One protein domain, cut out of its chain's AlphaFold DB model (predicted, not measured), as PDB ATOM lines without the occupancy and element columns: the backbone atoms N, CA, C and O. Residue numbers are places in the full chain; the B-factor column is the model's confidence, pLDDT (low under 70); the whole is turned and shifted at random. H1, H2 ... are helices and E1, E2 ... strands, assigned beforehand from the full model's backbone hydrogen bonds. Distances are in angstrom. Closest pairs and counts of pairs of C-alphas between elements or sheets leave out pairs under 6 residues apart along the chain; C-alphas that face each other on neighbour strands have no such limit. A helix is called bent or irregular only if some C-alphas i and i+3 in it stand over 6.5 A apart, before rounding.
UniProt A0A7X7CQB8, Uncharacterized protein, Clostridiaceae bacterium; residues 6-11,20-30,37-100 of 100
ATOM      1  N   VAL A   6     -37.362 -25.812 -15.240       92.12
ATOM      2  CA  VAL A   6     -37.069 -24.385 -15.408       92.12
ATOM      3  C   VAL A   6     -35.672 -24.110 -14.859       92.12
ATOM      4  O   VAL A   6     -35.378 -24.452 -13.716       92.12
ATOM      5  N   ILE A   7     -34.819 -23.499 -15.675       94.12
ATOM      6  CA  ILE A   7     -33.494 -23.004 -15.297       94.12
ATOM      7  C   ILE A   7     -33.563 -21.482 -15.307       94.12
ATOM      8  O   ILE A   7     -33.912 -20.902 -16.331       94.12
ATOM      9  N   ILE A   8     -33.214 -20.836 -14.197       93.44
ATOM     10  CA  ILE A   8     -33.109 -19.376 -14.110       93.44
ATOM     11  C   ILE A   8     -31.644 -19.047 -13.849       93.44
ATOM     12  O   ILE A   8     -31.093 -19.459 -12.831       93.44
ATOM     13  N   THR A   9     -30.990 -18.365 -14.788       92.56
ATOM     14  CA  THR A   9     -29.554 -18.069 -14.696       92.56
ATOM     15  C   THR A   9     -29.182 -16.849 -15.527       92.56
ATOM     16  O   THR A   9     -29.879 -16.507 -16.474       92.56
ATOM     17  N   ARG A  10     -28.048 -16.215 -15.219       90.50
ATOM     18  CA  ARG A  10     -27.370 -15.327 -16.169       90.50
ATOM     19  C   ARG A  10     -26.463 -16.182 -17.042       90.50
ATOM     20  O   ARG A  10     -25.430 -16.663 -16.574       90.50
ATOM     21  N   PHE A  11     -26.852 -16.405 -18.289       91.62
ATOM     22  CA  PHE A  11     -26.059 -17.214 -19.202       91.62
ATOM     23  C   PHE A  11     -24.810 -16.459 -19.664       91.62
ATOM     24  O   PHE A  11     -24.871 -15.285 -20.034       91.62
ATOM     25  N   LYS A  20     -25.592 -26.403 -20.873       95.19
ATOM     26  CA  LYS A  20     -25.745 -27.364 -21.971       95.19
ATOM     27  C   LYS A  20     -25.921 -28.790 -21.452       95.19
ATOM     28  O   LYS A  20     -26.929 -29.430 -21.757       95.19
ATOM     29  N   LYS A  21     -25.005 -29.268 -20.602       94.94
ATOM     30  CA  LYS A  21     -25.084 -30.613 -19.998       94.94
ATOM     31  C   LYS A  21     -26.353 -30.793 -19.166       94.94
ATOM     32  O   LYS A  21     -26.946 -31.872 -19.169       94.94
ATOM     33  N   GLY A  22     -26.780 -29.757 -18.443       93.69
ATOM     34  CA  GLY A  22     -28.031 -29.755 -17.689       93.69
ATOM     35  C   GLY A  22     -29.238 -29.992 -18.595       93.69
ATOM     36  O   GLY A  22     -30.029 -30.905 -18.346       93.69
ATOM     37  N   ILE A  23     -29.343 -29.224 -19.680       93.06
ATOM     38  CA  ILE A  23     -30.426 -29.344 -20.665       93.06
ATOM     39  C   ILE A  23     -30.404 -30.712 -21.337       93.06
ATOM     40  O   ILE A  23     -31.449 -31.351 -21.415       93.06
ATOM     41  N   GLU A  24     -29.242 -31.211 -21.762       91.81
ATOM     42  CA  GLU A  24     -29.110 -32.548 -22.358       91.81
ATOM     43  C   GLU A  24     -29.617 -33.641 -21.408       91.81
ATOM     44  O   GLU A  24     -30.397 -34.514 -21.799       91.81
ATOM     45  N   ARG A  25     -29.244 -33.569 -20.123       91.25
ATOM     46  CA  ARG A  25     -29.693 -34.528 -19.103       91.25
ATOM     47  C   ARG A  25     -31.199 -34.467 -18.880       91.25
ATOM     48  O   ARG A  25     -31.820 -35.527 -18.818       91.25
ATOM     49  N   MET A  26     -31.767 -33.265 -18.769       90.75
ATOM     50  CA  MET A  26     -33.204 -33.043 -18.570       90.75
ATOM     51  C   MET A  26     -34.024 -33.421 -19.805       90.75
ATOM     52  O   MET A  26     -35.122 -33.966 -19.685       90.75
ATOM     53  N   SER A  27     -33.471 -33.217 -20.999       87.81
ATOM     54  CA  SER A  27     -34.113 -33.565 -22.268       87.81
ATOM     55  C   SER A  27     -34.454 -35.052 -22.339       87.81
ATOM     56  O   SER A  27     -35.540 -35.404 -22.788       87.81
ATOM     57  N   ARG A  28     -33.622 -35.936 -21.771       86.00
ATOM     58  CA  ARG A  28     -33.905 -37.386 -21.695       86.00
ATOM     59  C   ARG A  28     -35.239 -37.731 -21.021       86.00
ATOM     60  O   ARG A  28     -35.810 -38.769 -21.331       86.00
ATOM     61  N   TYR A  29     -35.739 -36.873 -20.133       83.06
ATOM     62  CA  TYR A  29     -37.010 -37.069 -19.427       83.06
ATOM     63  C   TYR A  29     -38.187 -36.336 -20.078       83.06
ATOM     64  O   TYR A  29     -39.335 -36.555 -19.698       83.06
ATOM     65  N   THR A  30     -37.920 -35.438 -21.028       77.31
ATOM     66  CA  THR A  30     -38.939 -34.543 -21.596       77.31
ATOM     67  C   THR A  30     -39.140 -34.703 -23.099       77.31
ATOM     68  O   THR A  30     -40.154 -34.230 -23.613       77.31
ATOM     69  N   PRO A  37     -37.725 -30.398 -26.230       72.62
ATOM     70  CA  PRO A  37     -37.687 -30.768 -24.824       72.62
ATOM     71  C   PRO A  37     -38.464 -29.768 -23.965       72.62
ATOM     72  O   PRO A  37     -38.373 -28.554 -24.155       72.62
ATOM     73  N   SER A  38     -39.209 -30.275 -22.984       85.25
ATOM     74  CA  SER A  38     -39.982 -29.458 -22.042       85.25
ATOM     75  C   SER A  38     -39.087 -28.847 -20.952       85.25
ATOM     76  O   SER A  38     -39.307 -29.028 -19.752       85.25
ATOM     77  N   VAL A  39     -38.031 -28.165 -21.388       91.00
ATOM     78  CA  VAL A  39     -37.047 -27.461 -20.567       91.00
ATOM     79  C   VAL A  39     -37.124 -25.987 -20.940       91.00
ATOM     80  O   VAL A  39     -37.029 -25.646 -22.117       91.00
ATOM     81  N   MET A  40     -37.309 -25.120 -19.951       92.19
ATOM     82  CA  MET A  40     -37.309 -23.670 -20.123       92.19
ATOM     83  C   MET A  40     -36.065 -23.074 -19.478       92.19
ATOM     84  O   MET A  40     -35.753 -23.383 -18.331       92.19
ATOM     85  N   VAL A  41     -35.379 -22.208 -20.209       94.00
ATOM     86  CA  VAL A  41     -34.262 -21.412 -19.711       94.00
ATOM     87  C   VAL A  41     -34.686 -19.957 -19.707       94.00
ATOM     88  O   VAL A  41     -34.993 -19.395 -20.755       94.00
ATOM     89  N   VAL A  42     -34.693 -19.361 -18.522       94.19
ATOM     90  CA  VAL A  42     -34.825 -17.922 -18.319       94.19
ATOM     91  C   VAL A  42     -33.417 -17.368 -18.149       94.19
ATOM     92  O   VAL A  42     -32.787 -17.549 -17.104       94.19
ATOM     93  N   ASN A  43     -32.920 -16.739 -19.207       93.19
ATOM     94  CA  ASN A  43     -31.672 -16.000 -19.199       93.19
ATOM     95  C   ASN A  43     -31.918 -14.593 -18.643       93.19
ATOM     96  O   ASN A  43     -32.671 -13.820 -19.229       93.19
ATOM     97  N   ILE A  44     -31.272 -14.270 -17.526       90.75
ATOM     98  CA  ILE A  44     -31.298 -12.933 -16.929       90.75
ATOM     99  C   ILE A  44     -30.303 -12.051 -17.692       90.75
ATOM    100  O   ILE A  44     -29.112 -11.986 -17.354       90.75
ATOM    101  N   ASP A  45     -30.813 -11.376 -18.718       81.56
ATOM    102  CA  ASP A  45     -30.104 -10.324 -19.436       81.56
ATOM    103  C   ASP A  45     -30.079  -9.040 -18.597       81.56
ATOM    104  O   ASP A  45     -30.893  -8.822 -17.701       81.56
ATOM    105  N   GLY A  46     -29.073  -8.202 -18.834       68.38
ATOM    106  CA  GLY A  46     -28.872  -6.986 -18.045       68.38
ATOM    107  C   GLY A  46     -27.413  -6.715 -17.708       68.38
ATOM    108  O   GLY A  46     -27.099  -6.275 -16.602       68.38
ATOM    109  N   TYR A  47     -26.496  -6.972 -18.641       64.81
ATOM    110  CA  TYR A  47     -25.111  -6.514 -18.504       64.81
ATOM    111  C   TYR A  47     -25.034  -4.982 -18.422       64.81
ATOM    112  O   TYR A  47     -24.084  -4.440 -17.868       64.81
ATOM    113  N   GLY A  48     -26.049  -4.274 -18.930       63.25
ATOM    114  CA  GLY A  48     -26.180  -2.821 -18.819       63.25
ATOM    115  C   GLY A  48     -26.714  -2.302 -17.478       63.25
ATOM    116  O   GLY A  48     -26.712  -1.093 -17.284       63.25
ATOM    117  N   LEU A  49     -27.148  -3.167 -16.547       62.44
ATOM    118  CA  LEU A  49     -27.773  -2.738 -15.281       62.44
ATOM    119  C   LEU A  49     -26.821  -1.966 -14.349       62.44
ATOM    120  O   LEU A  49     -27.284  -1.265 -13.458       62.44
ATOM    121  N   MET A  50     -25.509  -2.112 -14.546       63.84
ATOM    122  CA  MET A  50     -24.454  -1.495 -13.729       63.84
ATOM    123  C   MET A  50     -23.529  -0.584 -14.556       63.84
ATOM    124  O   MET A  50     -22.505  -0.148 -14.051       63.84
ATOM    125  N   ALA A  51     -23.838  -0.346 -15.838       75.38
ATOM    126  CA  ALA A  51     -22.958   0.404 -16.732       75.38
ATOM    127  C   ALA A  51     -23.241   1.910 -16.641       75.38
ATOM    128  O   ALA A  51     -24.226   2.407 -17.196       75.38
ATOM    129  N   GLU A  52     -22.359   2.649 -15.977       78.06
ATOM    130  CA  GLU A  52     -22.499   4.088 -15.742       78.06
ATOM    131  C   GLU A  52     -21.817   4.904 -16.848       78.06
ATOM    132  O   GLU A  52     -22.346   5.925 -17.300       78.06
ATOM    133  N   ASN A  53     -20.678   4.422 -17.353       86.38
ATOM    134  CA  ASN A  53     -19.877   5.131 -18.352       86.38
ATOM    135  C   ASN A  53     -19.917   4.487 -19.753       86.38
ATOM    136  O   ASN A  53     -20.432   3.389 -19.976       86.38
ATOM    137  N   GLN A  54     -19.396   5.210 -20.749       85.06
ATOM    138  CA  GLN A  54     -19.431   4.778 -22.149       85.06
ATOM    139  C   GLN A  54     -18.625   3.494 -22.398       85.06
ATOM    140  O   GLN A  54     -19.034   2.678 -23.225       85.06
ATOM    141  N   ALA A  55     -17.512   3.293 -21.687       85.06
ATOM    142  CA  ALA A  55     -16.688   2.096 -21.830       85.06
ATOM    143  C   ALA A  55     -17.419   0.854 -21.302       85.06
ATOM    144  O   ALA A  55     -17.458  -0.171 -21.980       85.06
ATOM    145  N   GLU A  56     -18.073   0.967 -20.148       82.00
ATOM    146  CA  GLU A  56     -18.899  -0.099 -19.580       82.00
ATOM    147  C   GLU A  56     -20.075  -0.443 -20.492       82.00
ATOM    148  O   GLU A  56     -20.309  -1.616 -20.758       82.00
ATOM    149  N   LYS A  57     -20.756   0.556 -21.070       84.19
ATOM    150  CA  LYS A  57     -21.834   0.309 -22.044       84.19
ATOM    151  C   LYS A  57     -21.339  -0.463 -23.269       84.19
ATOM    152  O   LYS A  57     -22.021  -1.373 -23.739       84.19
ATOM    153  N   LEU A  58     -20.157  -0.122 -23.787       85.62
ATOM    154  CA  LEU A  58     -19.542  -0.847 -24.902       85.62
ATOM    155  C   LEU A  58     -19.170  -2.282 -24.510       85.62
ATOM    156  O   LEU A  58     -19.433  -3.204 -25.282       85.62
ATOM    157  N   ALA A  59     -18.619  -2.483 -23.311       84.56
ATOM    158  CA  ALA A  59     -18.306  -3.810 -22.790       84.56
ATOM    159  C   ALA A  59     -19.572  -4.665 -22.615       84.56
ATOM    160  O   ALA A  59     -19.587  -5.821 -23.039       84.56
ATOM    161  N   SER A  60     -20.658  -4.097 -22.084       83.75
ATOM    162  CA  SER A  60     -21.950  -4.781 -21.958       83.75
ATOM    163  C   SER A  60     -22.506  -5.195 -23.321       83.75
ATOM    164  O   SER A  60     -22.873  -6.352 -23.499       83.75
ATOM    165  N   ASN A  61     -22.466  -4.306 -24.321       84.38
ATOM    166  CA  ASN A  61     -22.897  -4.630 -25.687       84.38
ATOM    167  C   ASN A  61     -22.058  -5.757 -26.321       84.38
ATOM    168  O   ASN A  61     -22.581  -6.589 -27.072       84.38
ATOM    169  N   LEU A  62     -20.751  -5.789 -26.038       86.06
ATOM    170  CA  LEU A  62     -19.862  -6.851 -26.506       86.06
ATOM    171  C   LEU A  62     -20.212  -8.192 -25.848       86.06
ATOM    172  O   LEU A  62     -20.348  -9.194 -26.552       86.06
ATOM    173  N   LEU A  63     -20.415  -8.206 -24.528       84.44
ATOM    174  CA  LEU A  63     -20.819  -9.402 -23.782       84.44
ATOM    175  C   LEU A  63     -22.171  -9.938 -24.267       84.44
ATOM    176  O   LEU A  63     -22.287 -11.133 -24.534       84.44
ATOM    177  N   ASP A  64     -23.155  -9.063 -24.481       84.69
ATOM    178  CA  ASP A  64     -24.459  -9.430 -25.050       84.69
ATOM    179  C   ASP A  64     -24.303 -10.088 -26.427       84.69
ATOM    180  O   ASP A  64     -24.910 -11.123 -26.720       84.69
ATOM    181  N   SER A  65     -23.444  -9.520 -27.277       86.69
ATOM    182  CA  SER A  65     -23.174 -10.052 -28.616       86.69
ATOM    183  C   SER A  65     -22.515 -11.431 -28.560       86.69
ATOM    184  O   SER A  65     -22.926 -12.343 -29.282       86.69
ATOM    185  N   MET A  66     -21.538 -11.619 -27.669       86.69
ATOM    186  CA  MET A  66     -20.894 -12.914 -27.447       86.69
ATOM    187  C   MET A  66     -21.901 -13.953 -26.945       86.69
ATOM    188  O   MET A  66     -21.998 -15.038 -27.522       86.69
ATOM    189  N   ASN A  67     -22.714 -13.606 -25.944       86.81
ATOM    190  CA  ASN A  67     -23.731 -14.492 -25.375       86.81
ATOM    191  C   ASN A  67     -24.792 -14.900 -26.395       86.81
ATOM    192  O   ASN A  67     -25.211 -16.060 -26.437       86.81
ATOM    193  N   ARG A  68     -25.192 -13.990 -27.286       86.88
ATOM    194  CA  ARG A  68     -26.081 -14.315 -28.408       86.88
ATOM    195  C   ARG A  68     -25.469 -15.335 -29.357       86.88
ATOM    196  O   ARG A  68     -26.197 -16.189 -29.850       86.88
ATOM    197  N   ILE A  69     -24.163 -15.275 -29.617       89.38
ATOM    198  CA  ILE A  69     -23.481 -16.250 -30.480       89.38
ATOM    199  C   ILE A  69     -23.442 -17.620 -29.801       89.38
ATOM    200  O   ILE A  69     -23.898 -18.598 -30.395       89.38
ATOM    201  N   ILE A  70     -22.958 -17.690 -28.558       90.50
ATOM    202  CA  ILE A  70     -22.777 -18.971 -27.859       90.50
ATOM    203  C   ILE A  70     -24.108 -19.627 -27.458       90.50
ATOM    204  O   ILE A  70     -24.224 -20.851 -27.465       90.50
ATOM    205  N   SER A  71     -25.160 -18.846 -27.183       91.75
ATOM    206  CA  SER A  71     -26.476 -19.393 -26.818       91.75
ATOM    207  C   SER A  71     -27.210 -20.049 -27.989       91.75
ATOM    208  O   SER A  71     -28.114 -20.848 -27.746       91.75
ATOM    209  N   LYS A  72     -26.832 -19.789 -29.254       91.38
ATOM    210  CA  LYS A  72     -27.514 -20.352 -30.442       91.38
ATOM    211  C   LYS A  72     -27.644 -21.869 -30.410       91.38
ATOM    212  O   LYS A  72     -28.640 -22.400 -30.892       91.38
ATOM    213  N   GLU A  73     -26.637 -22.570 -29.903       88.19
ATOM    214  CA  GLU A  73     -26.666 -24.030 -29.829       88.19
ATOM    215  C   GLU A  73     -27.607 -24.523 -28.727       88.19
ATOM    216  O   GLU A  73     -28.379 -25.458 -28.932       88.19
ATOM    217  N   VAL A  74     -27.596 -23.844 -27.582       90.94
ATOM    218  CA  VAL A  74     -28.421 -24.184 -26.422       90.94
ATOM    219  C   VAL A  74     -29.903 -23.934 -26.715       90.94
ATOM    220  O   VAL A  74     -30.734 -24.808 -26.476       90.94
ATOM    221  N   ARG A  75     -30.221 -22.792 -27.338       91.06
ATOM    222  CA  ARG A  75     -31.585 -22.374 -27.712       91.06
ATOM    223  C   ARG A  75     -32.330 -23.390 -28.580       91.06
ATOM    224  O   ARG A  75     -33.551 -23.425 -28.550       91.06
ATOM    225  N   LYS A  76     -31.623 -24.228 -29.346       87.50
ATOM    226  CA  LYS A  76     -32.247 -25.265 -30.188       87.50
ATOM    227  C   LYS A  76     -32.851 -26.419 -29.387       87.50
ATOM    228  O   LYS A  76     -33.624 -27.188 -29.945       87.50
ATOM    229  N   ASN A  77     -32.484 -26.560 -28.116       88.44
ATOM    230  CA  ASN A  77     -32.825 -27.717 -27.289       88.44
ATOM    231  C   ASN A  77     -33.719 -27.360 -26.089       88.44
ATOM    232  O   ASN A  77     -33.955 -28.204 -25.229       88.44
ATOM    233  N   CYS A  78     -34.212 -26.123 -26.004       89.50
ATOM    234  CA  CYS A  78     -35.056 -25.660 -24.907       89.50
ATOM    235  C   CYS A  78     -35.942 -24.485 -25.341       89.50
ATOM    236  O   CYS A  78     -35.661 -23.807 -26.326       89.50
ATOM    237  N   ILE A  79     -36.975 -24.188 -24.557       90.12
ATOM    238  CA  ILE A  79     -37.654 -22.890 -24.609       90.12
ATOM    239  C   ILE A  79     -36.701 -21.867 -23.988       90.12
ATOM    240  O   ILE A  79     -36.254 -22.063 -22.861       90.12
ATOM    241  N   TRP A  80     -36.385 -20.790 -24.699       91.44
ATOM    242  CA  TRP A  80     -35.460 -19.766 -24.220       91.44
ATOM    243  C   TRP A  80     -36.167 -18.426 -24.043       91.44
ATOM    244  O   TRP A  80     -36.809 -17.936 -24.971       91.44
ATOM    245  N   ILE A  81     -36.012 -17.824 -22.870       91.88
ATOM    246  CA  ILE A  81     -36.575 -16.523 -22.517       91.88
ATOM    247  C   ILE A  81     -35.420 -15.615 -22.108       91.88
ATOM    248  O   ILE A  81     -34.784 -15.863 -21.089       91.88
ATOM    249  N   ASP A  82     -35.151 -14.578 -22.899       90.50
ATOM    250  CA  ASP A  82     -34.298 -13.469 -22.467       90.50
ATOM    251  C   ASP A  82     -35.157 -12.519 -21.628       90.50
ATOM    252  O   ASP A  82     -36.192 -12.042 -22.096       90.50
ATOM    253  N   TRP A  83     -34.754 -12.277 -20.383       91.56
ATOM    254  CA  TRP A  83     -35.477 -11.424 -19.446       91.56
ATOM    255  C   TRP A  83     -34.554 -10.346 -18.875       91.56
ATOM    256  O   TRP A  83     -33.551 -10.664 -18.241       91.56
ATOM    257  N   ASP A  84     -34.930  -9.082 -19.079       89.62
ATOM    258  CA  ASP A  84     -34.294  -7.915 -18.465       89.62
ATOM    259  C   ASP A  84     -35.195  -7.381 -17.330       89.62
ATOM    260  O   ASP A  84     -36.241  -6.781 -17.613       89.62
ATOM    261  N   PRO A  85     -34.815  -7.573 -16.050       89.25
ATOM    262  CA  PRO A  85     -35.637  -7.187 -14.906       89.25
ATOM    263  C   PRO A  85     -35.824  -5.670 -14.756       89.25
ATOM    264  O   PRO A  85     -36.718  -5.254 -14.024       89.25
ATOM    265  N   ALA A  86     -35.010  -4.834 -15.417       86.44
ATOM    266  CA  ALA A  86     -35.214  -3.383 -15.404       86.44
ATOM    267  C   ALA A  86     -36.224  -2.907 -16.452       86.44
ATOM    268  O   ALA A  86     -36.712  -1.782 -16.357       86.44
ATOM    269  N   ARG A  87     -36.526  -3.732 -17.460       87.00
ATOM    270  CA  ARG A  87     -37.467  -3.379 -18.531       87.00
ATOM    271  C   ARG A  87     -38.863  -3.918 -18.287       87.00
ATOM    272  O   ARG A  87     -39.826  -3.248 -18.645       87.00
ATOM    273  N   GLU A  88     -38.970  -5.125 -17.741       90.94
ATOM    274  CA  GLU A  88     -40.255  -5.792 -17.548       90.94
ATOM    275  C   GLU A  88     -40.221  -6.834 -16.429       90.94
ATOM    276  O   GLU A  88     -39.168  -7.356 -16.050       90.94
ATOM    277  N   SER A  89     -41.398  -7.176 -15.911       93.31
ATOM    278  CA  SER A  89     -41.560  -8.299 -14.993       93.31
ATOM    279  C   SER A  89     -41.335  -9.638 -15.707       93.31
ATOM    280  O   SER A  89     -41.577  -9.786 -16.906       93.31
ATOM    281  N   LEU A  90     -40.927 -10.666 -14.954       89.94
ATOM    282  CA  LEU A  90     -40.747 -12.013 -15.508       89.94
ATOM    283  C   LEU A  90     -42.044 -12.555 -16.138       89.94
ATOM    284  O   LEU A  90     -42.007 -13.246 -17.153       89.94
ATOM    285  N   THR A  91     -43.196 -12.222 -15.552       90.81
ATOM    286  CA  THR A  91     -44.509 -12.620 -16.070       90.81
ATOM    287  C   THR A  91     -44.751 -12.059 -17.470       90.81
ATOM    288  O   THR A  91     -45.173 -12.802 -18.354       90.81
ATOM    289  N   GLU A  92     -44.447 -10.778 -17.695       91.88
ATOM    290  CA  GLU A  92     -44.576 -10.138 -19.012       91.88
ATOM    291  C   GLU A  92     -43.653 -10.794 -20.048       91.88
ATOM    292  O   GLU A  92     -44.109 -11.141 -21.142       91.88
ATOM    293  N   ALA A  93     -42.400 -11.077 -19.675       90.81
ATOM    294  CA  ALA A  93     -41.436 -11.753 -20.544       90.81
ATOM    295  C   ALA A  93     -41.895 -13.170 -20.948       90.81
ATOM    296  O   ALA A  93     -41.776 -13.565 -22.111       90.81
ATOM    297  N   ILE A  94     -42.472 -13.930 -20.008       88.06
ATOM    298  CA  ILE A  94     -43.024 -15.264 -20.284       88.06
ATOM    299  C   ILE A  94     -44.221 -15.175 -21.234       88.06
ATOM    300  O   ILE A  94     -44.300 -15.954 -22.184       88.06
ATOM    301  N   ILE A  95     -45.142 -14.234 -21.006       86.88
ATOM    302  CA  ILE A  95     -46.338 -14.078 -21.845       86.88
ATOM    303  C   ILE A  95     -45.945 -13.775 -23.294       86.88
ATOM    304  O   ILE A  95     -46.482 -14.403 -24.207       86.88
ATOM    305  N   LYS A  96     -44.966 -12.889 -23.519       86.25
ATOM    306  CA  LYS A  96     -44.476 -12.557 -24.868       86.25
ATOM    307  C   LYS A  96     -43.986 -13.784 -25.638       86.25
ATOM    308  O   LYS A  96     -44.271 -13.903 -26.827       86.25
ATOM    309  N   GLN A  97     -43.311 -14.719 -24.969       76.00
ATOM    310  CA  GLN A  97     -42.819 -15.939 -25.615       76.00
ATOM    311  C   GLN A  97     -43.900 -16.981 -25.923       76.00
ATOM    312  O   GLN A  97     -43.709 -17.827 -26.786       76.00
ATOM    313  N   VAL A  98     -45.045 -16.945 -25.240       62.38
ATOM    314  CA  VAL A  98     -46.150 -17.886 -25.503       62.38
ATOM    315  C   VAL A  98     -47.010 -17.446 -26.694       62.38
ATOM    316  O   VAL A  98     -47.678 -18.280 -27.300       62.38
ATOM    317  N   VAL A  99     -47.002 -16.152 -27.025       52.91
ATOM    318  CA  VAL A  99     -47.816 -15.548 -28.100       52.91
ATOM    319  C   VAL A  99     -47.041 -15.436 -29.430       52.91
ATOM    320  O   VAL A  99     -47.604 -14.993 -30.428       52.91
ATOM    321  N   SER A 100     -45.767 -15.851 -29.452       44.94
ATOM    322  CA  SER A 100     -44.865 -15.786 -30.617       44.94
ATOM    323  C   SER A 100     -44.860 -17.063 -31.459       44.94
ATOM    324  O   SER A 100     -44.993 -18.162 -30.873       44.94
TER     325      SER A 100
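AT A GLANCE: This is residues 6 to 11, 20 to 30 and 37 to 100 of the 100 residues of an uncharacterized protein of Clostridiaceae bacterium (UniProt A0A7X7CQB8). Look for a small parallel sheet of three strands, with the short helix H4 covering one face slantwise over E3, and a long helix, H3, that folds back from H2 beyond the strands' far ends and grazes the sheet with its last residues. H1 comes close to the end of H3 and reaches onward from there, and the length of the whole runs from H1 to the start of H3. The printed part has 81 residues, with four named helices and three named strands in the order E1 H1 E2 H2 H3 E3 H4; the sheet order is E1 E2 E3, and the class is mixed, helices and strands. It is only just compact, close to loose, with a radius of gyration of the C-alphas of 14.0 A, and elongated, spanning 45 by 25 by 19 A.

HOW THE PARTS SIT: Start at inner strand E2, residues 39 to 44. Edge strand E1, residues 6 to 9, is parallel to it at 22 degrees, with N 7 and O 40 within hydrogen-bond range at 2.8 A. Edge strand E3, residues 79 to 83, is parallel to E2 at 16 degrees, with N 43 and O 81 at 2.8 A. H4, residues 90 to 98, is on the sheet over E3 at a height of 8.0 A, slantwise to the strands at 40 degrees on the local plane; the closest C-alphas are those of Trp 83 and Ala 93, 6.1 A apart. H1, residues 20 to 30, is also on the sheet, its closest C-alpha pair with E2 being Ile 23 and Val 39, 6.9 A apart. These make three layers, helices on both faces of a sheet: H1 on one face, H4 on the other. H3, residues 54 to 75, only grazes the sheet, with residues 71 to 75. H1 and H3 are close but not clearly touching, the C-alphas of Lys 20 and Val 74 being closest at 6.1 A, and they run the same way at a steep tilt of 39 degrees. H2, residues 47 to 50, is not on the sheet; it touches H3 at the latter's residues 56 to 64 alone, the C-alphas of Tyr 47 and Ser 60 being closest at 5.0 A. E2, H2, H3 and E3 form a strand-helix-strand unit, two parallel neighbour strands with helices between, and its crossover is right-handed. H3 and H4 are apart. Each O i to N i+4 pair is within hydrogen-bond range in H4, but 5 of 7 are in H1 and 15 of 18 in H3, while H2 is too short for such a pair.

IN THESE COORDINATES: Find C-alpha 6 at (-37.069, -24.385, -15.408), where E1 begins its 9.8 A; E2 measures 16.0 A and E3 12.8 A. H1 measures 15.0 A and H2 7.0 A. Find C-alpha 54 at (-19.431, 4.778, -22.149); from there H3 runs 30.3 A to C-alpha 75, with a kink of 34 degrees near residue 69. H2 and H3 are irregular, but only just: C-alphas 47 and 50 are 7.0 A apart, and C-alphas 70 and 73 are 6.7 A apart. H4 measures 12.8 A and ends at C-alpha 98, (-46.150, -17.886, -25.503).

THE WHOLE: The two C-alphas farthest apart are those of Tyr 29 and Asn 53, 45.6 A. Look for two cuts: residues 12 to 19 are not printed, with 10.5 A between C-alphas 11 and 20, and neither are residues 31 to 36, with 5.1 A between C-alphas 30 and 37. Of the links printed whole, E2 to H2, H2 to H3 and H3 to E3 are tight, E3 to H4 is short, and none is long. The mean pLDDT of the printed part is 85.5; it falls under 70 at residues 46 to 50 and 98 to 100.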